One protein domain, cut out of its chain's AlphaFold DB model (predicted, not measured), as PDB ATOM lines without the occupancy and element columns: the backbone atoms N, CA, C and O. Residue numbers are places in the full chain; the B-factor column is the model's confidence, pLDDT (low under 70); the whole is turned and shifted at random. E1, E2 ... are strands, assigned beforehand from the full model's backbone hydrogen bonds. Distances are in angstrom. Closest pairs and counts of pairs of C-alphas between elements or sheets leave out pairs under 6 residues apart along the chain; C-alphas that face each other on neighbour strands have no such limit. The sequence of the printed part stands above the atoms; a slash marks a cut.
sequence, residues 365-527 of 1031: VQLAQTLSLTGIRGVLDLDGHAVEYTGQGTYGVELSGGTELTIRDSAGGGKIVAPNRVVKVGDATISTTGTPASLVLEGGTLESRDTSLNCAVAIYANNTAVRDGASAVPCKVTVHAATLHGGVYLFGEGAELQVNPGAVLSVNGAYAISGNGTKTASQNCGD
ATOM      1  N   VAL A 365      32.577 -43.320 -13.790       97.25
ATOM      2  CA  VAL A 365      33.018 -42.483 -12.670       97.25
ATOM      3  C   VAL A 365      33.172 -43.323 -11.403       97.25
ATOM      4  O   VAL A 365      32.301 -44.121 -11.068       97.25
ATOM      5  N   GLN A 366      34.252 -43.101 -10.654       96.50
ATOM      6  CA  GLN A 366      34.462 -43.685  -9.325       96.50
ATOM      7  C   GLN A 366      34.260 -42.619  -8.244       96.50
ATOM      8  O   GLN A 366      34.913 -41.575  -8.266       96.50
ATOM      9  N   LEU A 367      33.390 -42.892  -7.273       96.00
ATOM     10  CA  LEU A 367      33.121 -42.018  -6.133       96.00
ATOM     11  C   LEU A 367      33.706 -42.627  -4.852       96.00
ATOM     12  O   LEU A 367      33.200 -43.615  -4.320       96.00
ATOM     13  N   ALA A 368      34.766 -42.019  -4.319       94.62
ATOM     14  CA  ALA A 368      35.355 -42.429  -3.039       94.62
ATOM     15  C   ALA A 368      34.602 -41.864  -1.817       94.62
ATOM     16  O   ALA A 368      34.732 -42.387  -0.709       94.62
ATOM     17  N   GLN A 369      33.818 -40.807  -2.025       94.69
ATOM     18  CA  GLN A 369      33.019 -40.100  -1.028       94.69
ATOM     19  C   GLN A 369      31.579 -39.983  -1.526       94.69
ATOM     20  O   GLN A 369      31.327 -40.099  -2.725       94.69
ATOM     21  N   THR A 370      30.640 -39.829  -0.595       96.31
ATOM     22  CA  THR A 370      29.231 -39.615  -0.939       96.31
ATOM     23  C   THR A 370      29.106 -38.317  -1.729       96.31
ATOM     24  O   THR A 370      29.664 -37.299  -1.316       96.31
ATOM     25  N   LEU A 371      28.400 -38.369  -2.859       96.62
ATOM     26  CA  LEU A 371      28.060 -37.196  -3.656       96.62
ATOM     27  C   LEU A 371      26.807 -36.550  -3.056       96.62
ATOM     28  O   LEU A 371      25.696 -37.036  -3.279       96.62
ATOM     29  N   SER A 372      26.984 -35.483  -2.278       95.81
ATOM     30  CA  SER A 372      25.865 -34.748  -1.684       95.81
ATOM     31  C   SER A 372      25.470 -33.590  -2.600       95.81
ATOM     32  O   SER A 372      26.241 -32.649  -2.774       95.81
ATOM     33  N   LEU A 373      24.265 -33.632  -3.161       95.88
ATOM     34  CA  LEU A 373      23.694 -32.573  -3.990       95.88
ATOM     35  C   LEU A 373      22.654 -31.795  -3.178       95.88
ATOM     36  O   LEU A 373      21.721 -32.373  -2.613       95.88
ATOM     37  N   THR A 374      22.824 -30.478  -3.094       93.50
ATOM     38  CA  THR A 374      21.944 -29.602  -2.307       93.50
ATOM     39  C   THR A 374      21.442 -28.447  -3.162       93.50
ATOM     40  O   THR A 374      22.242 -27.680  -3.677       93.50
ATOM     41  N   GLY A 375      20.124 -28.295  -3.299       88.12
ATOM     42  CA  GLY A 375      19.490 -27.272  -4.139       88.12
ATOM     43  C   GLY A 375      19.779 -27.378  -5.641       88.12
ATOM     44  O   GLY A 375      19.524 -26.426  -6.366       88.12
ATOM     45  N   ILE A 376      20.302 -28.505  -6.124       88.69
ATOM     46  CA  ILE A 376      20.630 -28.695  -7.543       88.69
ATOM     47  C   ILE A 376      19.362 -28.964  -8.356       88.69
ATOM     48  O   ILE A 376      18.495 -29.703  -7.911       88.69
ATOM     49  N   ARG A 377      19.260 -28.406  -9.563       90.88
ATOM     50  CA  ARG A 377      18.187 -28.711 -10.521       90.88
ATOM     51  C   ARG A 377      18.830 -29.102 -11.844       90.88
ATOM     52  O   ARG A 377      19.488 -28.263 -12.446       90.88
ATOM     53  N   GLY A 378      18.690 -30.344 -12.291       93.12
ATOM     54  CA  GLY A 378      19.347 -30.779 -13.529       93.12
ATOM     55  C   GLY A 378      19.163 -32.256 -13.847       93.12
ATOM     56  O   GLY A 378      18.494 -32.993 -13.118       93.12
ATOM     57  N   VAL A 379      19.780 -32.680 -14.948       97.88
ATOM     58  CA  VAL A 379      19.695 -34.048 -15.468       97.88
ATOM     59  C   VAL A 379      21.071 -34.715 -15.428       97.88
ATOM     60  O   VAL A 379      22.063 -34.129 -15.857       97.88
ATOM     61  N   LEU A 380      21.129 -35.952 -14.937       98.44
ATOM     62  CA  LEU A 380      22.246 -36.869 -15.135       98.44
ATOM     63  C   LEU A 380      21.899 -37.838 -16.262       98.44
ATOM     64  O   LEU A 380      21.008 -38.671 -16.102       98.44
ATOM     65  N   ASP A 381      22.634 -37.777 -17.363       98.62
ATOM     66  CA  ASP A 381      22.601 -38.819 -18.382       98.62
ATOM     67  C   ASP A 381      23.781 -39.772 -18.187       98.62
ATOM     68  O   ASP A 381      24.949 -39.381 -18.281       98.62
ATOM     69  N   LEU A 382      23.473 -41.029 -17.874       98.69
ATOM     70  CA  LEU A 382      24.477 -42.064 -17.668       98.69
ATOM     71  C   LEU A 382      25.146 -42.493 -18.978       98.69
ATOM     72  O   LEU A 382      26.279 -42.962 -18.914       98.69
ATOM     73  N   ASP A 383      24.482 -42.337 -20.130       97.94
ATOM     74  CA  ASP A 383      25.017 -42.655 -21.465       97.94
ATOM     75  C   ASP A 383      25.763 -44.005 -21.527       97.94
ATOM     76  O   ASP A 383      26.891 -44.110 -22.002       97.94
ATOM     77  N   GLY A 384      25.176 -45.057 -20.950       98.19
ATOM     78  CA  GLY A 384      25.755 -46.403 -20.901       98.19
ATOM     79  C   GLY A 384      26.899 -46.605 -19.896       98.19
ATOM     80  O   GLY A 384      27.418 -47.718 -19.764       98.19
ATOM     81  N   HIS A 385      27.290 -45.571 -19.153       98.69
ATOM     82  CA  HIS A 385      28.396 -45.596 -18.196       98.69
ATOM     83  C   HIS A 385      27.946 -45.806 -16.748       98.69
ATOM     84  O   HIS A 385      26.780 -45.646 -16.378       98.69
ATOM     85  N   ALA A 386      28.900 -46.190 -15.895       98.44
ATOM     86  CA  ALA A 386      28.637 -46.427 -14.484       98.44
ATOM     87  C   ALA A 386      29.092 -45.263 -13.589       98.44
ATOM     88  O   ALA A 386      30.140 -44.666 -13.811       98.44
ATOM     89  N   VAL A 387      28.356 -45.009 -12.511       98.62
ATOM     90  CA  VAL A 387      28.828 -44.291 -11.324       98.62
ATOM     91  C   VAL A 387      29.012 -45.320 -10.214       98.62
ATOM     92  O   VAL A 387      28.046 -45.871  -9.686       98.62
ATOM     93  N   GLU A 388      30.257 -45.617  -9.865       98.12
ATOM     94  CA  GLU A 388      30.601 -46.636  -8.876       98.12
ATOM     95  C   GLU A 388      31.039 -45.983  -7.568       98.12
ATOM     96  O   GLU A 388      32.115 -45.394  -7.462       98.12
ATOM     97  N   TYR A 389      30.205 -46.100  -6.540       97.69
ATOM     98  CA  TYR A 389      30.554 -45.674  -5.195       97.69
ATOM     99  C   TYR A 389      31.400 -46.741  -4.493       97.69
ATOM    100  O   TYR A 389      30.963 -47.876  -4.305       97.69
ATOM    101  N   THR A 390      32.606 -46.373  -4.063       95.06
ATOM    102  CA  THR A 390      33.553 -47.251  -3.348       95.06
ATOM    103  C   THR A 390      33.817 -46.803  -1.910       95.06
ATOM    104  O   THR A 390      34.651 -47.393  -1.216       95.06
ATOM    105  N   GLY A 391      33.160 -45.729  -1.470       91.56
ATOM    106  CA  GLY A 391      33.314 -45.176  -0.130       91.56
ATOM    107  C   GLY A 391      32.702 -46.045   0.974       91.56
ATOM    108  O   GLY A 391      32.158 -47.123   0.739       91.56
ATOM    109  N   GLN A 392      32.831 -45.571   2.214       88.62
ATOM    110  CA  GLN A 392      32.341 -46.256   3.424       88.62
ATOM    111  C   GLN A 392      31.055 -45.639   3.998       88.62
ATOM    112  O   GLN A 392      30.560 -46.086   5.031       88.62
ATOM    113  N   GLY A 393      30.540 -44.587   3.366       89.00
ATOM    114  CA  GLY A 393      29.281 -43.951   3.723       89.00
ATOM    115  C   GLY A 393      28.077 -44.856   3.467       89.00
ATOM    116  O   GLY A 393      28.156 -45.917   2.837       89.00
ATOM    117  N   THR A 394      26.935 -44.433   4.003       92.56
ATOM    118  CA  THR A 394      25.684 -45.192   3.892       92.56
ATOM    119  C   THR A 394      25.124 -45.141   2.472       92.56
ATOM    120  O   THR A 394      24.628 -46.161   1.992       92.56
ATOM    121  N   TYR A 395      25.224 -43.977   1.823       95.69
ATOM    122  CA  TYR A 395      24.674 -43.691   0.499       95.69
ATOM    123  C   TYR A 395      25.778 -43.283  -0.480       95.69
ATOM    124  O   TYR A 395      26.739 -42.617  -0.087       95.69
ATOM    125  N   GLY A 396      25.632 -43.666  -1.750       96.44
ATOM    126  CA  GLY A 396      26.492 -43.169  -2.826       96.44
ATOM    127  C   GLY A 396      26.151 -41.733  -3.223       96.44
ATOM    128  O   GLY A 396      27.055 -40.921  -3.410       96.44
ATOM    129  N   VAL A 397      24.855 -41.415  -3.286       98.31
ATOM    130  CA  VAL A 397      24.321 -40.092  -3.639       98.31
ATOM    131  C   VAL A 397      23.286 -39.653  -2.601       98.31
ATOM    132  O   VAL A 397      22.428 -40.446  -2.208       98.31
ATOM    133  N   GLU A 398      23.337 -38.394  -2.170       98.38
ATOM    134  CA  GLU A 398      22.340 -37.794  -1.272       98.38
ATOM    135  C   GLU A 398      21.770 -36.508  -1.879       98.38
ATOM    136  O   GLU A 398      22.527 -35.653  -2.330       98.38
ATOM    137  N   LEU A 399      20.440 -36.366  -1.886       98.50
ATOM    138  CA  LEU A 399      19.723 -35.209  -2.430       98.50
ATOM    139  C   LEU A 399      19.024 -34.436  -1.305       98.50
ATOM    140  O   LEU A 399      18.302 -35.032  -0.501       98.50
ATOM    141  N   SER A 400      19.201 -33.116  -1.258       96.56
ATOM    142  CA  SER A 400      18.619 -32.257  -0.213       96.56
ATOM    143  C   SER A 400      18.414 -30.806  -0.671       96.56
ATOM    144  O   SER A 400      18.713 -30.452  -1.811       96.56
ATOM    145  N   GLY A 401      17.902 -29.937   0.196       93.44
ATOM    146  CA  GLY A 401      17.888 -28.483   0.001       93.44
ATOM    147  C   GLY A 401      17.049 -27.987  -1.177       93.44
ATOM    148  O   GLY A 401      17.380 -26.956  -1.751       93.44
ATOM    149  N   GLY A 402      15.998 -28.712  -1.558       92.69
ATOM    150  CA  GLY A 402      15.192 -28.425  -2.748       92.69
ATOM    151  C   GLY A 402      15.802 -28.952  -4.047       92.69
ATOM    152  O   GLY A 402      15.511 -28.399  -5.103       92.69
ATOM    153  N   THR A 403      16.668 -29.970  -3.971       96.94
ATOM    154  CA  THR A 403      17.245 -30.622  -5.158       96.94
ATOM    155  C   THR A 403      16.165 -31.314  -5.983       96.94
ATOM    156  O   THR A 403      15.347 -32.039  -5.425       96.94
ATOM    157  N   GLU A 404      16.211 -31.140  -7.299       97.00
ATOM    158  CA  GLU A 404      15.380 -31.805  -8.302       97.00
ATOM    159  C   GLU A 404      16.315 -32.465  -9.330       97.00
ATOM    160  O   GLU A 404      16.911 -31.786 -10.169       97.00
ATOM    161  N   LEU A 405      16.497 -33.786  -9.232       98.25
ATOM    162  CA  LEU A 405      17.397 -34.539 -10.112       98.25
ATOM    163  C   LEU A 405      16.611 -35.508 -10.997       98.25
ATOM    164  O   LEU A 405      15.899 -36.375 -10.488       98.25
ATOM    165  N   THR A 406      16.827 -35.431 -12.308       98.44
ATOM    166  CA  THR A 406      16.418 -36.484 -13.247       98.44
ATOM    167  C   THR A 406      17.620 -37.346 -13.604       98.44
ATOM    168  O   THR A 406      18.699 -36.823 -13.872       98.44
ATOM    169  N   ILE A 407      17.454 -38.667 -13.619       98.62
ATOM    170  CA  ILE A 407      18.465 -39.614 -14.093       98.62
ATOM    171  C   ILE A 407      17.899 -40.363 -15.293       98.62
ATOM    172  O   ILE A 407      16.840 -40.989 -15.198       98.62
ATOM    173  N   ARG A 408      18.639 -40.332 -16.398       97.44
ATOM    174  CA  ARG A 408      18.346 -41.075 -17.625       97.44
ATOM    175  C   ARG A 408      19.582 -41.830 -18.106       97.44
ATOM    176  O   ARG A 408      20.674 -41.680 -17.564       97.44
ATOM    177  N   ASP A 409      19.388 -42.662 -19.116       97.94
ATOM    178  CA  ASP A 409      20.453 -43.443 -19.736       97.94
ATOM    179  C   ASP A 409      20.181 -43.558 -21.236       97.94
ATOM    180  O   ASP A 409      19.416 -44.421 -21.669       97.94
ATOM    181  N   SER A 410      20.751 -42.642 -22.017       95.69
ATOM    182  CA  SER A 410      20.451 -42.520 -23.449       95.69
ATOM    183  C   SER A 410      21.048 -43.639 -24.310       95.69
ATOM    184  O   SER A 410      20.419 -44.044 -25.288       95.69
ATOM    185  N   ALA A 411      22.212 -44.190 -23.944       95.50
ATOM    186  CA  ALA A 411      22.839 -45.306 -24.666       95.50
ATOM    187  C   ALA A 411      22.487 -46.701 -24.113       95.50
ATOM    188  O   ALA A 411      22.689 -47.704 -24.805       95.50
ATOM    189  N   GLY A 412      21.938 -46.782 -22.900       94.31
ATOM    190  CA  GLY A 412      21.552 -48.040 -22.269       94.31
ATOM    191  C   GLY A 412      22.711 -48.764 -21.571       94.31
ATOM    192  O   GLY A 412      23.853 -48.776 -22.026       94.31
ATOM    193  N   GLY A 413      22.405 -49.445 -20.464       95.25
ATOM    194  CA  GLY A 413      23.382 -50.196 -19.661       95.25
ATOM    195  C   GLY A 413      24.104 -49.358 -18.599       95.25
ATOM    196  O   GLY A 413      24.897 -49.906 -17.824       95.25
ATOM    197  N   GLY A 414      23.795 -48.066 -18.527       98.50
ATOM    198  CA  GLY A 414      24.277 -47.150 -17.512       98.50
ATOM    199  C   GLY A 414      23.732 -47.498 -16.129       98.50
ATOM    200  O   GLY A 414      22.610 -47.994 -15.966       98.50
ATOM    201  N   LYS A 415      24.553 -47.276 -15.099       98.56
ATOM    202  CA  LYS A 415      24.201 -47.672 -13.729       98.56
ATOM    203  C   LYS A 415      24.839 -46.832 -12.635       98.56
ATOM    204  O   LYS A 415      25.966 -46.383 -12.774       98.56
ATOM    205  N   ILE A 416      24.174 -46.722 -11.492       98.75
ATOM    206  CA  ILE A 416      24.754 -46.206 -10.249       98.75
ATOM    207  C   ILE A 416      24.812 -47.351  -9.247       98.75
ATOM    208  O   ILE A 416      23.793 -47.962  -8.928       98.75
ATOM    209  N   VAL A 417      26.011 -47.650  -8.756       98.06
ATOM    210  CA  VAL A 417      26.272 -48.831  -7.931       98.06
ATOM    211  C   VAL A 417      26.860 -48.417  -6.594       98.06
ATOM    212  O   VAL A 417      27.815 -47.643  -6.552       98.06
ATOM    213  N   ALA A 418      26.340 -48.975  -5.502       96.94
ATOM    214  CA  ALA A 418      26.870 -48.746  -4.160       96.94
ATOM    215  C   ALA A 418      26.986 -50.053  -3.349       96.94
ATOM    216  O   ALA A 418      26.120 -50.924  -3.461       96.94
ATOM    217  N   PRO A 419      28.017 -50.207  -2.488       93.88
ATOM    218  CA  PRO A 419      28.153 -51.352  -1.587       93.88
ATOM    219  C   PRO A 419      27.000 -51.468  -0.587       93.88
ATOM    220  O   PRO A 419      26.632 -52.575  -0.215       93.88
ATOM    221  N   ASN A 420      26.453 -50.324  -0.165       91.06
ATOM    222  CA  ASN A 420      25.369 -50.221   0.803       91.06
ATOM    223  C   ASN A 420      24.103 -49.729   0.096       91.06
ATOM    224  O   ASN A 420      23.461 -50.492  -0.618       91.06
ATOM    225  N   ARG A 421      23.747 -48.453   0.262       95.12
ATOM    226  CA  ARG A 421      22.550 -47.852  -0.331       95.12
ATOM    227  C   ARG A 421      22.937 -46.918  -1.468       95.12
ATOM    228  O   ARG A 421      23.995 -46.295  -1.408       95.12
ATOM    229  N   VAL A 422      22.107 -46.824  -2.504       98.31
ATOM    230  CA  VAL A 422      22.478 -46.058  -3.704       98.31
ATOM    231  C   VAL A 422      22.141 -44.582  -3.523       98.31
ATOM    232  O   VAL A 422      23.061 -43.773  -3.408       98.31
ATOM    233  N   VAL A 423      20.851 -44.242  -3.417       98.69
ATOM    234  CA  VAL A 423      20.386 -42.847  -3.353       98.69
ATOM    235  C   VAL A 423      19.562 -42.577  -2.092       98.69
ATOM    236  O   VAL A 423      18.661 -43.346  -1.740       98.69
ATOM    237  N   LYS A 424      19.847 -41.459  -1.422       98.56
ATOM    238  CA  LYS A 424      18.995 -40.866  -0.384       98.56
ATOM    239  C   LYS A 424      18.275 -39.642  -0.949       98.56
ATOM    240  O   LYS A 424      18.926 -38.763  -1.506       98.56
ATOM    241  N   VAL A 425      16.960 -39.562  -0.764       98.81
ATOM    242  CA  VAL A 425      16.137 -38.402  -1.136       98.81
ATOM    243  C   VAL A 425      15.597 -37.751   0.131       98.81
ATOM    244  O   VAL A 425      14.836 -38.371   0.873       98.81
ATOM    245  N   GLY A 426      16.022 -36.514   0.381       97.81
ATOM    246  CA  GLY A 426      15.831 -35.806   1.641       97.81
ATOM    247  C   GLY A 426      16.967 -36.086   2.630       97.81
ATOM    248  O   GLY A 426      17.539 -37.177   2.684       97.81
ATOM    249  N   ASP A 427      17.309 -35.093   3.444       95.62
ATOM    250  CA  ASP A 427      18.423 -35.146   4.402       95.62
ATOM    251  C   ASP A 427      18.002 -35.590   5.814       95.62
ATOM    252  O   ASP A 427      18.863 -35.780   6.679       95.62
ATOM    253  N   ALA A 428      16.712 -35.849   6.048       95.75
ATOM    254  CA  ALA A 428      16.236 -36.254   7.363       95.75
ATOM    255  C   ALA A 428      16.845 -37.594   7.824       95.75
ATOM    256  O   ALA A 428      17.428 -38.381   7.070       95.75
ATOM    257  N   THR A 429      16.687 -37.858   9.114       94.12
ATOM    258  CA  THR A 429      16.884 -39.169   9.733       94.12
ATOM    259  C   THR A 429      15.517 -39.768  10.057       94.12
ATOM    260  O   THR A 429      14.492 -39.104   9.931       94.12
ATOM    261  N   ILE A 430      15.487 -40.994  10.583       90.25
ATOM    262  CA  ILE A 430      14.242 -41.618  11.062       90.25
ATOM    263  C   ILE A 430      13.564 -40.865  12.223       90.25
ATOM    264  O   ILE A 430      12.483 -41.267  12.634       90.25
ATOM    265  N   SER A 431      14.180 -39.822  12.789       93.06
ATOM    266  CA  SER A 431      13.654 -39.075  13.940       93.06
ATOM    267  C   SER A 431      13.785 -37.555  13.811       93.06
ATOM    268  O   SER A 431      13.625 -36.842  14.801       93.06
ATOM    269  N   THR A 432      14.126 -37.041  12.630       94.88
ATOM    270  CA  THR A 432      14.255 -35.597  12.383       94.88
ATOM    271  C   THR A 432      13.354 -35.165  11.234       94.88
ATOM    272  O   THR A 432      12.782 -35.992  10.529       94.88
ATOM    273  N   THR A 433      13.218 -33.855  11.064       93.56
ATOM    274  CA  THR A 433      12.715 -33.280   9.817       93.56
ATOM    275  C   THR A 433      13.887 -33.003   8.880       93.56
ATOM    276  O   THR A 433      15.023 -32.870   9.353       93.56
ATOM    277  N   GLY A 434      13.615 -32.970   7.583       91.44
ATOM    278  CA  GLY A 434      14.602 -32.685   6.552       91.44
ATOM    279  C   GLY A 434      14.184 -31.534   5.651       91.44
ATOM    280  O   GLY A 434      13.259 -30.781   5.955       91.44
ATOM    281  N   THR A 435      14.872 -31.418   4.529       95.69
ATOM    282  CA  THR A 435      14.597 -30.477   3.450       95.69
ATOM    283  C   THR A 435      14.012 -31.199   2.231       95.69
ATOM    284  O   THR A 435      14.294 -32.384   2.035       95.69
ATOM    285  N   PRO A 436      13.193 -30.512   1.407       96.50
ATOM    286  CA  PRO A 436      12.617 -31.096   0.199       96.50
ATOM    287  C   PRO A 436      13.667 -31.646  -0.767       96.50
ATOM    288  O   PRO A 436      14.759 -31.084  -0.879       96.50
ATOM    289  N   ALA A 437      13.316 -32.694  -1.507       98.25
ATOM    290  CA  ALA A 437      14.103 -33.190  -2.633       98.25
ATOM    291  C   ALA A 437      13.242 -34.059  -3.564       98.25
ATOM    292  O   ALA A 437      12.312 -34.730  -3.112       98.25
ATOM    293  N   SER A 438      13.568 -34.104  -4.851       98.44
ATOM    294  CA  SER A 438      12.926 -34.998  -5.808       98.44
ATOM    295  C   SER A 438      13.936 -35.739  -6.680       98.44
ATOM    296  O   SER A 438      15.021 -35.243  -6.992       98.44
ATOM    297  N   LEU A 439      13.556 -36.960  -7.047       98.88
ATOM    298  CA  LEU A 439      14.285 -37.822  -7.962       98.88
ATOM    299  C   LEU A 439      13.322 -38.384  -9.009       98.88
ATOM    300  O   LEU A 439      12.340 -39.040  -8.654       98.88
ATOM    301  N   VAL A 440      13.640 -38.188 -10.282       98.69
ATOM    302  CA  VAL A 440      12.947 -38.824 -11.408       98.69
ATOM    303  C   VAL A 440      13.907 -39.796 -12.086       98.69
ATOM    304  O   VAL A 440      15.025 -39.430 -12.431       98.69
ATOM    305  N   LEU A 441      13.488 -41.050 -12.253       98.69
ATOM    306  CA  LEU A 441      14.262 -42.088 -12.931       98.69
ATOM    307  C   LEU A 441      13.592 -42.432 -14.264       98.69
ATOM    308  O   LEU A 441      12.566 -43.114 -14.287       98.69
ATOM    309  N   GLU A 442      14.177 -41.968 -15.363       96.94
ATOM    310  CA  GLU A 442      13.691 -42.201 -16.729       96.94
ATOM    311  C   GLU A 442      14.360 -43.404 -17.398       96.94
ATOM    312  O   GLU A 442      13.799 -43.986 -18.321       96.94
ATOM    313  N   GLY A 443      15.529 -43.818 -16.904       93.50
ATOM    314  CA  GLY A 443      16.280 -44.952 -17.428       93.50
ATOM    315  C   GLY A 443      17.445 -45.350 -16.525       93.50
ATOM    316  O   GLY A 443      17.621 -44.815 -15.430       93.50
ATOM    317  N   GLY A 444      18.246 -46.305 -16.993       98.06
ATOM    318  CA  GLY A 444      19.421 -46.800 -16.279       98.06
ATOM    319  C   GLY A 444      19.090 -47.718 -15.099       98.06
ATOM    320  O   GLY A 444      17.943 -48.119 -14.875       98.06
ATOM    321  N   THR A 445      20.134 -48.094 -14.355       98.75
ATOM    322  CA  THR A 445      20.035 -49.032 -13.226       98.75
ATOM    323  C   THR A 445      20.575 -48.443 -11.923       98.75
ATOM    324  O   THR A 445      21.706 -47.972 -11.879       98.75
ATOM    325  N   LEU A 446      19.826 -48.544 -10.823       98.69
ATOM    326  CA  LEU A 446      20.351 -48.340  -9.468       98.69
ATOM    327  C   LEU A 446      20.610 -49.701  -8.813       98.69
ATOM    328  O   LEU A 446      19.682 -50.490  -8.661       98.69
ATOM    329  N   GLU A 447      21.848 -49.981  -8.405       97.62
ATOM    330  CA  GLU A 447      22.254 -51.287  -7.866       97.62
ATOM    331  C   GLU A 447      22.854 -51.173  -6.458       97.62
ATOM    332  O   GLU A 447      23.966 -50.670  -6.257       97.62
ATOM    333  N   SER A 448      22.124 -51.696  -5.472       95.81
ATOM    334  CA  SER A 448      22.642 -51.960  -4.132       95.81
ATOM    335  C   SER A 448      23.313 -53.333  -4.110       95.81
ATOM    336  O   SER A 448      22.712 -54.340  -4.477       95.81
ATOM    337  N   ARG A 449      24.564 -53.392  -3.645       92.56
ATOM    338  CA  ARG A 449      25.265 -54.668  -3.406       92.56
ATOM    339  C   ARG A 449      25.075 -55.198  -1.986       92.56
ATOM    340  O   ARG A 449      25.627 -56.247  -1.649       92.56
ATOM    341  N   ASP A 450      24.311 -54.493  -1.157       88.88
ATOM    342  CA  ASP A 450      23.977 -54.958   0.180       88.88
ATOM    343  C   ASP A 450      22.976 -56.110   0.084       88.88
ATOM    344  O   ASP A 450      21.885 -55.970  -0.457       88.88
ATOM    345  N   THR A 451      23.326 -57.262   0.643       80.69
ATOM    346  CA  THR A 451      22.439 -58.429   0.669       80.69
ATOM    347  C   THR A 451      21.518 -58.451   1.889       80.69
ATOM    348  O   THR A 451      20.703 -59.360   2.008       80.69
ATOM    349  N   SER A 452      21.672 -57.511   2.829       80.06
ATOM    350  CA  SER A 452      20.897 -57.463   4.073       80.06
ATOM    351  C   SER A 452      19.686 -56.534   3.976       80.06
ATOM    352  O   SER A 452      18.550 -57.003   4.000       80.06
ATOM    353  N   LEU A 453      19.915 -55.226   3.848       74.88
ATOM    354  CA  LEU A 453      18.862 -54.224   3.704       74.88
ATOM    355  C   LEU A 453      18.550 -53.964   2.233       74.88
ATOM    356  O   LEU A 453      17.433 -53.542   1.958       74.88
ATOM    357  N   ASN A 454      19.506 -54.221   1.331       86.12
ATOM    358  CA  ASN A 454      19.356 -54.216  -0.128       86.12
ATOM    359  C   ASN A 454      18.514 -53.032  -0.611       86.12
ATOM    360  O   ASN A 454      17.373 -53.207  -1.015       86.12
ATOM    361  N   CYS A 455      19.026 -51.812  -0.445       94.56
ATOM    362  CA  CYS A 455      18.255 -50.578  -0.595       94.56
ATOM    363  C   CYS A 455      18.787 -49.769  -1.776       94.56
ATOM    364  O   CYS A 455      19.872 -49.188  -1.689       94.56
ATOM    365  N   ALA A 456      18.007 -49.670  -2.849       97.94
ATOM    366  CA  ALA A 456      18.344 -48.799  -3.965       97.94
ATOM    367  C   ALA A 456      18.050 -47.335  -3.607       97.94
ATOM    368  O   ALA A 456      18.924 -46.479  -3.737       97.94
ATOM    369  N   VAL A 457      16.860 -47.053  -3.066       98.69
ATOM    370  CA  VAL A 457      16.429 -45.681  -2.759       98.69
ATOM    371  C   VAL A 457      15.821 -45.597  -1.363       98.69
ATOM    372  O   VAL A 457      14.991 -46.422  -0.986       98.69
ATOM    373  N   ALA A 458      16.209 -44.582  -0.594       98.31
ATOM    374  CA  ALA A 458      15.567 -44.257   0.675       98.31
ATOM    375  C   ALA A 458      15.047 -42.815   0.674       98.31
ATOM    376  O   ALA A 458      15.799 -41.887   0.380       98.31
ATOM    377  N   ILE A 459      13.777 -42.636   1.032       98.75
ATOM    378  CA  ILE A 459      13.053 -41.363   1.023       98.75
ATOM    379  C   ILE A 459      12.811 -40.922   2.468       98.75
ATOM    380  O   ILE A 459      12.074 -41.578   3.208       98.75
ATOM    381  N   TYR A 460      13.435 -39.818   2.867       98.06
ATOM    382  CA  TYR A 460      13.391 -39.277   4.222       98.06
ATOM    383  C   TYR A 460      12.751 -37.890   4.229       98.06
ATOM    384  O   TYR A 460      13.374 -36.910   3.831       98.06
ATOM    385  N   ALA A 461      11.518 -37.813   4.724       97.31
ATOM    386  CA  ALA A 461      10.754 -36.577   4.863       97.31
ATOM    387  C   ALA A 461      10.655 -36.151   6.343       97.31
ATOM    388  O   ALA A 461      11.618 -36.288   7.107       97.31
ATOM    389  N   ASN A 462       9.501 -35.650   6.796       96.88
ATOM    390  CA  ASN A 462       9.304 -35.280   8.197       96.88
ATOM    391  C   ASN A 462       9.009 -36.506   9.082       96.88
ATOM    392  O   ASN A 462       7.887 -37.020   9.117       96.88
ATOM    393  N   ASN A 463       9.997 -36.926   9.875       95.69
ATOM    394  CA  ASN A 463       9.870 -38.059  10.797       95.69
ATOM    395  C   ASN A 463       9.589 -37.659  12.257       95.69
ATOM    396  O   ASN A 463       9.627 -38.497  13.166       95.69
ATOM    397  N   THR A 464       9.323 -36.379  12.518       94.94
ATOM    398  CA  THR A 464       8.962 -35.907  13.861       94.94
ATOM    399  C   THR A 464       7.492 -36.204  14.173       94.94
ATOM    400  O   THR A 464       6.697 -36.472  13.281       94.94
ATOM    401  N   ALA A 465       7.101 -36.161  15.449       91.44
ATOM    402  CA  ALA A 465       5.696 -36.342  15.834       91.44
ATOM    403  C   ALA A 465       4.782 -35.151  15.467       91.44
ATOM    404  O   ALA A 465       3.569 -35.247  15.646       91.44
ATOM    405  N   VAL A 466       5.339 -34.027  15.000       88.62
ATOM    406  CA  VAL A 466       4.565 -32.833  14.634       88.62
ATOM    407  C   VAL A 466       3.925 -33.047  13.264       88.62
ATOM    408  O   VAL A 466       4.638 -33.356  12.309       88.62
ATOM    409  N   ARG A 467       2.595 -32.895  13.216       83.56
ATOM    410  CA  ARG A 467       1.719 -33.035  12.043       83.56
ATOM    411  C   ARG A 467       0.773 -31.836  11.975       83.56
ATOM    412  O   ARG A 467      -0.288 -31.843  12.599       83.56
ATOM    413  N   ASP A 468       1.198 -30.773  11.310       79.38
ATOM    414  CA  ASP A 468       0.364 -29.623  10.972       79.38
ATOM    415  C   ASP A 468       0.409 -29.380   9.456       79.38
ATOM    416  O   ASP A 468       1.228 -29.955   8.748       79.38
ATOM    417  N   GLY A 469      -0.486 -28.540   8.930       67.44
ATOM    418  CA  GLY A 469      -0.571 -28.302   7.481       67.44
ATOM    419  C   GLY A 469       0.708 -27.740   6.835       67.44
ATOM    420  O   GLY A 469       0.748 -27.624   5.615       67.44
ATOM    421  N   ALA A 470       1.734 -27.389   7.620       75.56
ATOM    422  CA  ALA A 470       3.023 -26.887   7.154       75.56
ATOM    423  C   ALA A 470       4.205 -27.826   7.482       75.56
ATOM    424  O   ALA A 470       5.331 -27.521   7.088       75.56
ATOM    425  N   SER A 471       3.991 -28.943   8.192       84.56
ATOM    426  CA  SER A 471       5.075 -29.831   8.637       84.56
ATOM    427  C   SER A 471       5.513 -30.853   7.591       84.56
ATOM    428  O   SER A 471       6.598 -31.422   7.729       84.56
ATOM    429  N   ALA A 472       4.710 -31.079   6.548       90.19
ATOM    430  CA  ALA A 472       5.056 -31.986   5.463       90.19
ATOM    431  C   ALA A 472       6.286 -31.486   4.692       90.19
ATOM    432  O   ALA A 472       6.336 -30.340   4.244       90.19
ATOM    433  N   VAL A 473       7.264 -32.371   4.495       95.50
ATOM    434  CA  VAL A 473       8.460 -32.078   3.697       95.50
ATOM    435  C   VAL A 473       8.379 -32.895   2.409       95.50
ATOM    436  O   VAL A 473       8.512 -34.115   2.483       95.50
ATOM    437  N   PRO A 474       8.138 -32.275   1.239       95.88
ATOM    438  CA  PRO A 474       7.983 -33.022  -0.003       95.88
ATOM    439  C   PRO A 474       9.308 -33.672  -0.423       95.88
ATOM    440  O   PRO A 474      10.209 -33.006  -0.935       95.88
ATOM    441  N   CYS A 475       9.395 -34.987  -0.225       98.50
ATOM    442  CA  CYS A 475      10.489 -35.834  -0.686       98.50
ATOM    443  C   CYS A 475       9.915 -36.888  -1.633       98.50
ATOM    444  O   CYS A 475       9.209 -37.795  -1.191       98.50
ATOM    445  N   LYS A 476      10.175 -36.749  -2.935       98.56
ATOM    446  CA  LYS A 476       9.444 -37.490  -3.975       98.56
ATOM    447  C   LYS A 476      10.366 -38.322  -4.851       98.56
ATOM    448  O   LYS A 476      11.417 -37.848  -5.271       98.56
ATOM    449  N   VAL A 477       9.949 -39.542  -5.167       98.94
ATOM    450  CA  VAL A 477      10.625 -40.403  -6.142       98.94
ATOM    451  C   VAL A 477       9.622 -40.876  -7.180       98.94
ATOM    452  O   VAL A 477       8.609 -41.479  -6.828       98.94
ATOM    453  N   THR A 478       9.941 -40.662  -8.451       98.69
ATOM    454  CA  THR A 478       9.160 -41.162  -9.587       98.69
ATOM    455  C   THR A 478      10.017 -42.111 -10.410       98.69
ATOM    456  O   THR A 478      11.122 -41.758 -10.818       98.69
ATOM    457  N   VAL A 479       9.512 -43.316 -10.669       98.62
ATOM    458  CA  VAL A 479      10.198 -44.333 -11.472       98.62
ATOM    459  C   VAL A 479       9.403 -44.592 -12.748       98.62
ATOM    460  O   VAL A 479       8.290 -45.113 -12.680       98.62
ATOM    461  N   HIS A 480       9.980 -44.231 -13.895       93.25
ATOM    462  CA  HIS A 480       9.501 -44.580 -15.234       93.25
ATOM    463  C   HIS A 480      10.258 -45.822 -15.729       93.25
ATOM    464  O   HIS A 480      10.213 -46.845 -15.060       93.25
ATOM    465  N   ALA A 481      10.991 -45.773 -16.842       90.81
ATOM    466  CA  ALA A 481      11.637 -46.938 -17.458       90.81
ATOM    467  C   ALA A 481      13.008 -47.320 -16.846       90.81
ATOM    468  O   ALA A 481      13.928 -47.723 -17.557       90.81
ATOM    469  N   ALA A 482      13.159 -47.209 -15.524       97.56
ATOM    470  CA  ALA A 482      14.405 -47.522 -14.820       97.56
ATOM    471  C   ALA A 482      14.353 -48.857 -14.061       97.56
ATOM    472  O   ALA A 482      13.290 -49.326 -13.639       97.56
ATOM    473  N   THR A 483      15.532 -49.446 -13.842       98.56
ATOM    474  CA  THR A 483      15.699 -50.672 -13.050       98.56
ATOM    475  C   THR A 483      16.304 -50.368 -11.681       98.56
ATOM    476  O   THR A 483      17.348 -49.733 -11.568       98.56
ATOM    477  N   LEU A 484      15.683 -50.862 -10.615       98.56
ATOM    478  CA  LEU A 484      16.200 -50.805  -9.255       98.56
ATOM    479  C   LEU A 484      16.503 -52.222  -8.772       98.56
ATOM    480  O   LEU A 484      15.598 -53.018  -8.520       98.56
ATOM    481  N   HIS A 485      17.789 -52.524  -8.617       97.00
ATOM    482  CA  HIS A 485      18.284 -53.701  -7.916       97.00
ATOM    483  C   HIS A 485      18.477 -53.357  -6.438       97.00
ATOM    484  O   HIS A 485      19.560 -52.974  -5.992       97.00
ATOM    485  N   GLY A 486      17.367 -53.428  -5.710       95.69
ATOM    486  CA  GLY A 486      17.238 -53.029  -4.315       95.69
ATOM    487  C   GLY A 486      15.856 -52.447  -4.027       95.69
ATOM    488  O   GLY A 486      15.175 -51.943  -4.917       95.69
ATOM    489  N   GLY A 487      15.436 -52.533  -2.771       96.19
ATOM    490  CA  GLY A 487      14.170 -52.007  -2.292       96.19
ATOM    491  C   GLY A 487      14.137 -50.481  -2.215       96.19
ATOM    492  O   GLY A 487      15.178 -49.809  -2.181       96.19
ATOM    493  N   VAL A 488      12.916 -49.952  -2.156       98.56
ATOM    494  CA  VAL A 488      12.611 -48.536  -1.932       98.56
ATOM    495  C   VAL A 488      11.976 -48.364  -0.555       98.56
ATOM    496  O   VAL A 488      10.956 -48.991  -0.255       98.56
ATOM    497  N   TYR A 489      12.574 -47.518   0.288       97.69
ATOM    498  CA  TYR A 489      12.139 -47.332   1.675       97.69
ATOM    499  C   TYR A 489      11.683 -45.908   1.981       97.69
ATOM    500  O   TYR A 489      12.437 -44.965   1.761       97.69
ATOM    501  N   LEU A 490      10.473 -45.760   2.528       97.62
ATOM    502  CA  LEU A 490       9.831 -44.468   2.780       97.62
ATOM    503  C   LEU A 490       9.671 -44.184   4.277       97.62
ATOM    504  O   LEU A 490       9.256 -45.062   5.042       97.62
ATOM    505  N   PHE A 491       9.965 -42.946   4.684       96.62
ATOM    506  CA  PHE A 491       9.931 -42.523   6.085       96.62
ATOM    507  C   PHE A 491       9.394 -41.090   6.250       96.62
ATOM    508  O   PHE A 491      10.091 -40.120   5.931       96.62
ATOM    509  N   GLY A 492       8.207 -40.966   6.850       94.88
ATOM    510  CA  GLY A 492       7.663 -39.701   7.349       94.88
ATOM    511  C   GLY A 492       6.734 -38.950   6.390       94.88
ATOM    512  O   GLY A 492       6.580 -39.296   5.222       94.88
ATOM    513  N   GLU A 493       6.132 -37.885   6.916       95.12
ATOM    514  CA  GLU A 493       5.124 -37.071   6.238       95.12
ATOM    515  C   GLU A 493       5.743 -36.273   5.088       95.12
ATOM    516  O   GLU A 493       6.666 -35.475   5.294       95.12
ATOM    517  N   GLY A 494       5.207 -36.492   3.886       95.25
ATOM    518  CA  GLY A 494       5.695 -35.914   2.633       95.25
ATOM    519  C   GLY A 494       6.612 -36.835   1.818       95.25
ATOM    520  O   GLY A 494       7.005 -36.452   0.716       95.25
ATOM    521  N   ALA A 495       6.923 -38.044   2.311       98.19
ATOM    522  CA  ALA A 495       7.619 -39.065   1.529       98.19
ATOM    523  C   ALA A 495       6.660 -39.730   0.525       98.19
ATOM    524  O   ALA A 495       5.676 -40.360   0.925       98.19
ATOM    525  N   GLU A 496       6.970 -39.620  -0.767       98.62
ATOM    526  CA  GLU A 496       6.126 -40.108  -1.865       98.62
ATOM    527  C   GLU A 496       6.920 -40.959  -2.868       98.62
ATOM    528  O   GLU A 496       8.016 -40.581  -3.289       98.62
ATOM    529  N   LEU A 497       6.343 -42.094  -3.272       98.88
ATOM    530  CA  LEU A 497       6.835 -42.955  -4.349       98.88
ATOM    531  C   LEU A 497       5.755 -43.135  -5.422       98.88
ATOM    532  O   LEU A 497       4.660 -43.608  -5.116       98.88
ATOM    533  N   GLN A 498       6.106 -42.850  -6.673       98.56
ATOM    534  CA  GLN A 498       5.317 -43.155  -7.867       98.56
ATOM    535  C   GLN A 498       6.053 -44.195  -8.727       98.56
ATOM    536  O   GLN A 498       7.200 -43.982  -9.123       98.56
ATOM    537  N   VAL A 499       5.388 -45.308  -9.045       98.69
ATOM    538  CA  VAL A 499       5.898 -46.366  -9.932       98.69
ATOM    539  C   VAL A 499       5.018 -46.445 -11.177       98.69
ATOM    540  O   VAL A 499       3.833 -46.772 -11.091       98.69
ATOM    541  N   ASN A 500       5.610 -46.143 -12.330       96.06
ATOM    542  CA  ASN A 500       4.928 -46.055 -13.617       96.06
ATOM    543  C   ASN A 500       5.201 -47.287 -14.503       96.06
ATOM    544  O   ASN A 500       6.093 -48.093 -14.206       96.06
ATOM    545  N   PRO A 501       4.450 -47.465 -15.608       94.38
ATOM    546  CA  PRO A 501       4.778 -48.458 -16.626       94.38
ATOM    547  C   PRO A 501       6.244 -48.370 -17.082       94.38
ATOM    548  O   PRO A 501       6.802 -47.285 -17.212       94.38
ATOM    549  N   GLY A 502       6.867 -49.529 -17.304       93.00
ATOM    550  CA  GLY A 502       8.289 -49.640 -17.652       93.00
ATOM    551  C   GLY A 502       9.238 -49.784 -16.454       93.00
ATOM    552  O   GLY A 502      10.341 -50.292 -16.636       93.00
ATOM    553  N   ALA A 503       8.809 -49.434 -15.236       98.31
ATOM    554  CA  ALA A 503       9.647 -49.567 -14.045       98.31
ATOM    555  C   ALA A 503       9.924 -51.031 -13.699       98.31
ATOM    556  O   ALA A 503       9.024 -51.875 -13.762       98.31
ATOM    557  N   VAL A 504      11.147 -51.329 -13.259       98.44
ATOM    558  CA  VAL A 504      11.529 -52.653 -12.755       98.44
ATOM    559  C   VAL A 504      12.152 -52.510 -11.375       98.44
ATOM    560  O   VAL A 504      13.261 -52.014 -11.237       98.44
ATOM    561  N   LEU A 505      11.465 -52.978 -10.337       98.44
ATOM    562  CA  LEU A 505      12.011 -53.083  -8.985       98.44
ATOM    563  C   LEU A 505      12.264 -54.562  -8.712       98.44
ATOM    564  O   LEU A 505      11.331 -55.362  -8.704       98.44
ATOM    565  N   SER A 506      13.517 -54.944  -8.498       95.12
ATOM    566  CA  SER A 506      13.903 -56.330  -8.252       95.12
ATOM    567  C   SER A 506      14.810 -56.416  -7.039       95.12
ATOM    568  O   SER A 506      15.874 -55.803  -6.994       95.12
ATOM    569  N   VAL A 507      14.398 -57.197  -6.047       93.69
ATOM    570  CA  VAL A 507      15.150 -57.350  -4.806       93.69
ATOM    571  C   VAL A 507      15.231 -58.818  -4.404       93.69
ATOM    572  O   VAL A 507      14.232 -59.533  -4.319       93.69
ATOM    573  N   ASN A 508      16.445 -59.263  -4.094       87.94
ATOM    574  CA  ASN A 508      16.687 -60.550  -3.445       87.94
ATOM    575  C   ASN A 508      16.921 -60.345  -1.942       87.94
ATOM    576  O   ASN A 508      17.952 -60.713  -1.388       87.94
ATOM    577  N   GLY A 509      15.994 -59.627  -1.320       84.25
ATOM    578  CA  GLY A 509      16.006 -59.227   0.083       84.25
ATOM    579  C   GLY A 509      14.586 -59.256   0.632       84.25
ATOM    580  O   GLY A 509      13.690 -59.794  -0.015       84.25
ATOM    581  N   ALA A 510      14.367 -58.688   1.816       87.94
ATOM    582  CA  ALA A 510      13.080 -58.811   2.494       87.94
ATOM    583  C   ALA A 510      11.929 -58.097   1.761       87.94
ATOM    584  O   ALA A 510      10.851 -58.676   1.657       87.94
ATOM    585  N   TYR A 511      12.140 -56.881   1.233       94.12
ATOM    586  CA  TYR A 511      11.048 -56.067   0.677       94.12
ATOM    587  C   TYR A 511      11.446 -55.282  -0.568       94.12
ATOM    588  O   TYR A 511      12.515 -54.671  -0.583       94.12
ATOM    589  N   ALA A 512      10.577 -55.249  -1.586       97.12
ATOM    590  CA  ALA A 512      10.782 -54.365  -2.740       97.12
ATOM    591  C   ALA A 512      10.329 -52.936  -2.424       97.12
ATOM    592  O   ALA A 512      11.011 -51.982  -2.786       97.12
ATOM    593  N   ILE A 513       9.226 -52.778  -1.689       98.12
ATOM    594  CA  ILE A 513       8.781 -51.487  -1.154       98.12
ATOM    595  C   ILE A 513       8.439 -51.662   0.326       98.12
ATOM    596  O   ILE A 513       7.710 -52.586   0.695       98.12
ATOM    597  N   SER A 514       8.969 -50.787   1.186       95.69
ATOM    598  CA  SER A 514       8.644 -50.802   2.618       95.69
ATOM    599  C   SER A 514       8.734 -49.424   3.273       95.69
ATOM    600  O   SER A 514       9.258 -48.473   2.703       95.69
ATOM    601  N   GLY A 515       8.251 -49.310   4.507       93.06
ATOM    602  CA  GLY A 515       8.560 -48.185   5.392       93.06
ATOM    603  C   GLY A 515       8.776 -48.637   6.831       93.06
ATOM    604  O   GLY A 515       9.304 -49.727   7.072       93.06
ATOM    605  N   ASN A 516       8.395 -47.800   7.798       91.00
ATOM    606  CA  ASN A 516       8.583 -48.073   9.222       91.00
ATOM    607  C   ASN A 516       7.369 -47.639  10.050       91.00
ATOM    608  O   ASN A 516       7.025 -46.464  10.081       91.00
ATOM    609  N   GLY A 517       6.764 -48.575  10.785       89.56
ATOM    610  CA  GLY A 517       5.566 -48.339  11.602       89.56
ATOM    611  C   GLY A 517       5.775 -47.567  12.910       89.56
ATOM    612  O   GLY A 517       4.863 -47.505  13.736       89.56
ATOM    613  N   THR A 518       6.963 -47.006  13.152       90.75
ATOM    614  CA  THR A 518       7.265 -46.286  14.395       90.75
ATOM    615  C   THR A 518       6.436 -45.005  14.504       90.75
ATOM    616  O   THR A 518       6.615 -44.065  13.730       90.75
ATOM    617  N   LYS A 519       5.581 -44.939  15.529       90.50
ATOM    618  CA  LYS A 519       4.871 -43.728  15.957       90.50
ATOM    619  C   LYS A 519       4.881 -43.666  17.483       90.50
ATOM    620  O   LYS A 519       4.404 -44.566  18.171       90.50
ATOM    621  N   THR A 520       5.506 -42.625  18.012       91.69
ATOM    622  CA  THR A 520       5.709 -42.354  19.439       91.69
ATOM    623  C   THR A 520       5.407 -40.881  19.715       91.69
ATOM    624  O   THR A 520       5.119 -40.116  18.801       91.69
ATOM    625  N   ALA A 521       5.522 -40.440  20.969       90.31
ATOM    626  CA  ALA A 521       5.338 -39.029  21.317       90.31
ATOM    627  C   ALA A 521       6.366 -38.076  20.663       90.31
ATOM    628  O   ALA A 521       6.149 -36.868  20.665       90.31
ATOM    629  N   SER A 522       7.487 -38.588  20.139       90.12
ATOM    630  CA  SER A 522       8.576 -37.782  19.565       90.12
ATOM    631  C   SER A 522       8.916 -38.118  18.112       90.12
ATOM    632  O   SER A 522       9.726 -37.422  17.509       90.12
ATOM    633  N   GLN A 523       8.330 -39.173  17.549       94.06
ATOM    634  CA  GLN A 523       8.676 -39.692  16.227       94.06
ATOM    635  C   GLN A 523       7.423 -40.210  15.526       94.06
ATOM    636  O   GLN A 523       6.620 -40.890  16.162       94.06
ATOM    637  N   ASN A 524       7.283 -39.947  14.231       93.19
ATOM    638  CA  ASN A 524       6.247 -40.545  13.396       93.19
ATOM    639  C   ASN A 524       6.795 -40.772  11.979       93.19
ATOM    640  O   ASN A 524       7.097 -39.819  11.265       93.19
ATOM    641  N   CYS A 525       6.927 -42.037  11.581       92.75
ATOM    642  CA  CYS A 525       7.400 -42.434  10.251       92.75
ATOM    643  C   CYS A 525       6.259 -42.698   9.245       92.75
ATOM    644  O   CYS A 525       6.542 -43.117   8.122       92.75
ATOM    645  N   GLY A 526       4.997 -42.484   9.640       91.38
ATOM    646  CA  GLY A 526       3.822 -42.604   8.771       91.38
ATOM    647  C   GLY A 526       3.533 -41.356   7.940       91.38
ATOM    648  O   GLY A 526       4.359 -40.446   7.879       91.38
ATOM    649  N   ASP A 527       2.342 -41.333   7.342       90.94
ATOM    650  CA  ASP A 527       1.861 -40.336   6.375       90.94
ATOM    651  C   ASP A 527       2.636 -40.384   5.043       90.94
ATOM    652  O   ASP A 527       2.873 -39.368   4.385       90.94
TER     653      ASP A 527
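What this domain is: This is residues 365 to 527 of the 1031 residues of an uncharacterized protein of Subdoligranulum variabile DSM 15176 (UniProt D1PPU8). The chain winds in stacked turns, a parallel-strand solenoid with three walls: five turns each give one strand to each of three sheets, and a last turn adds E16 and E17. Two walls, E2 E5 E8 E11 E14 E17 and E3 E6 E9 E12 E15, lie face to face with their strands crossed, while E1 E4 E7 E10 E13 E16 makes the third wall, round a corner from the first; the stretches 461 to 474 and 515 to 527 reach away from the turns. The printed part has 163 residues, no named helix and 17 named strands, E1 to E17 in order along the chain, each sheet all parallel in the order just given. The class is all strand, though under half of the residues, 79 of 163, are in named elements. The whole is compact, with a radius of gyration of the C-alphas of 14.9 A and spans of 48 by 34 by 33 A.

How they stand to each other: Look first at one sheet of six, E2 of residues 370 to 374, E5 of 395 to 400, E8 of 421 to 425, E11 of 455 to 460, E14 of 487 to 491 and E17 of 511 to 514; its edge strands are E2 and E17. E5 and E8 are parallel at 2 degrees, with N 399 and O 424 within hydrogen-bond range at 2.9 A. E8 and E11 are parallel at 24 degrees, with N 425 and O 458 at 2.8 A. The sheet of E3, residues 377 to 381, E6, 403 to 408, E9, 437 to 441, E12, 475 to 479, and E15, 495 to 499, makes with it a sandwich, two sheets face to face: the facing parts are 9.3 A centre to centre, and the strands of the one stand at 39 degrees to those of the other. In it E9 and E12 are parallel at 3 degrees, with N 439 and O 476 at 2.9 A. Between these sheets the closest C-alphas of E11 and E15, those of Ile 459 and Ala 495, are 5.9 A apart, while E9 and E11 are near each other, with 5 pairs of C-alphas within 10 A. The third sheet holds E1, residues 365 to 367, E4, 386 to 389, E7, 415 to 418, E10, 445 to 448, E13, 483 to 485, and E16, 504 to 507. E7 and E10 are parallel at 11 degrees, with N 416 and O 445 at 2.8 A. E1 runs on into E2 at 93 degrees, and E13 into E14 at 87 degrees. The closest C-alphas of E10 and E11, those of Ser 448 and Ala 456, are 5.3 A apart; E10 and E12 are apart.

Where its parts are: Find C-alpha 395 at (24.674, -43.691, 0.499), where E5 begins; the strand is 13.0 A long and ends at C-alpha 400. Go on to C-alpha 403 at (17.245, -30.622, -5.158), and E6 takes you 16.3 A to C-alpha 408. Then E7 runs 10.0 A from C-alpha 415 to 418. Five strands of the second sheet measure 13.5 A for E3, 16.3 A for E6, 13.6 A for E9, and 13.7 A for both E12 and E15. The last strand, E17, ends at C-alpha 514 at (8.644, -50.802, 2.618).

The domain as a whole: Look for the two C-alphas farthest apart at Ala 411 and Ala 521, 49.6 A from each other. The printed part has no cut. You will find the long links at E8 to E9, with 11 residues, and E11 to E12, with 14. The mean pLDDT of the printed part is 94.6, and residue 469 is under 70.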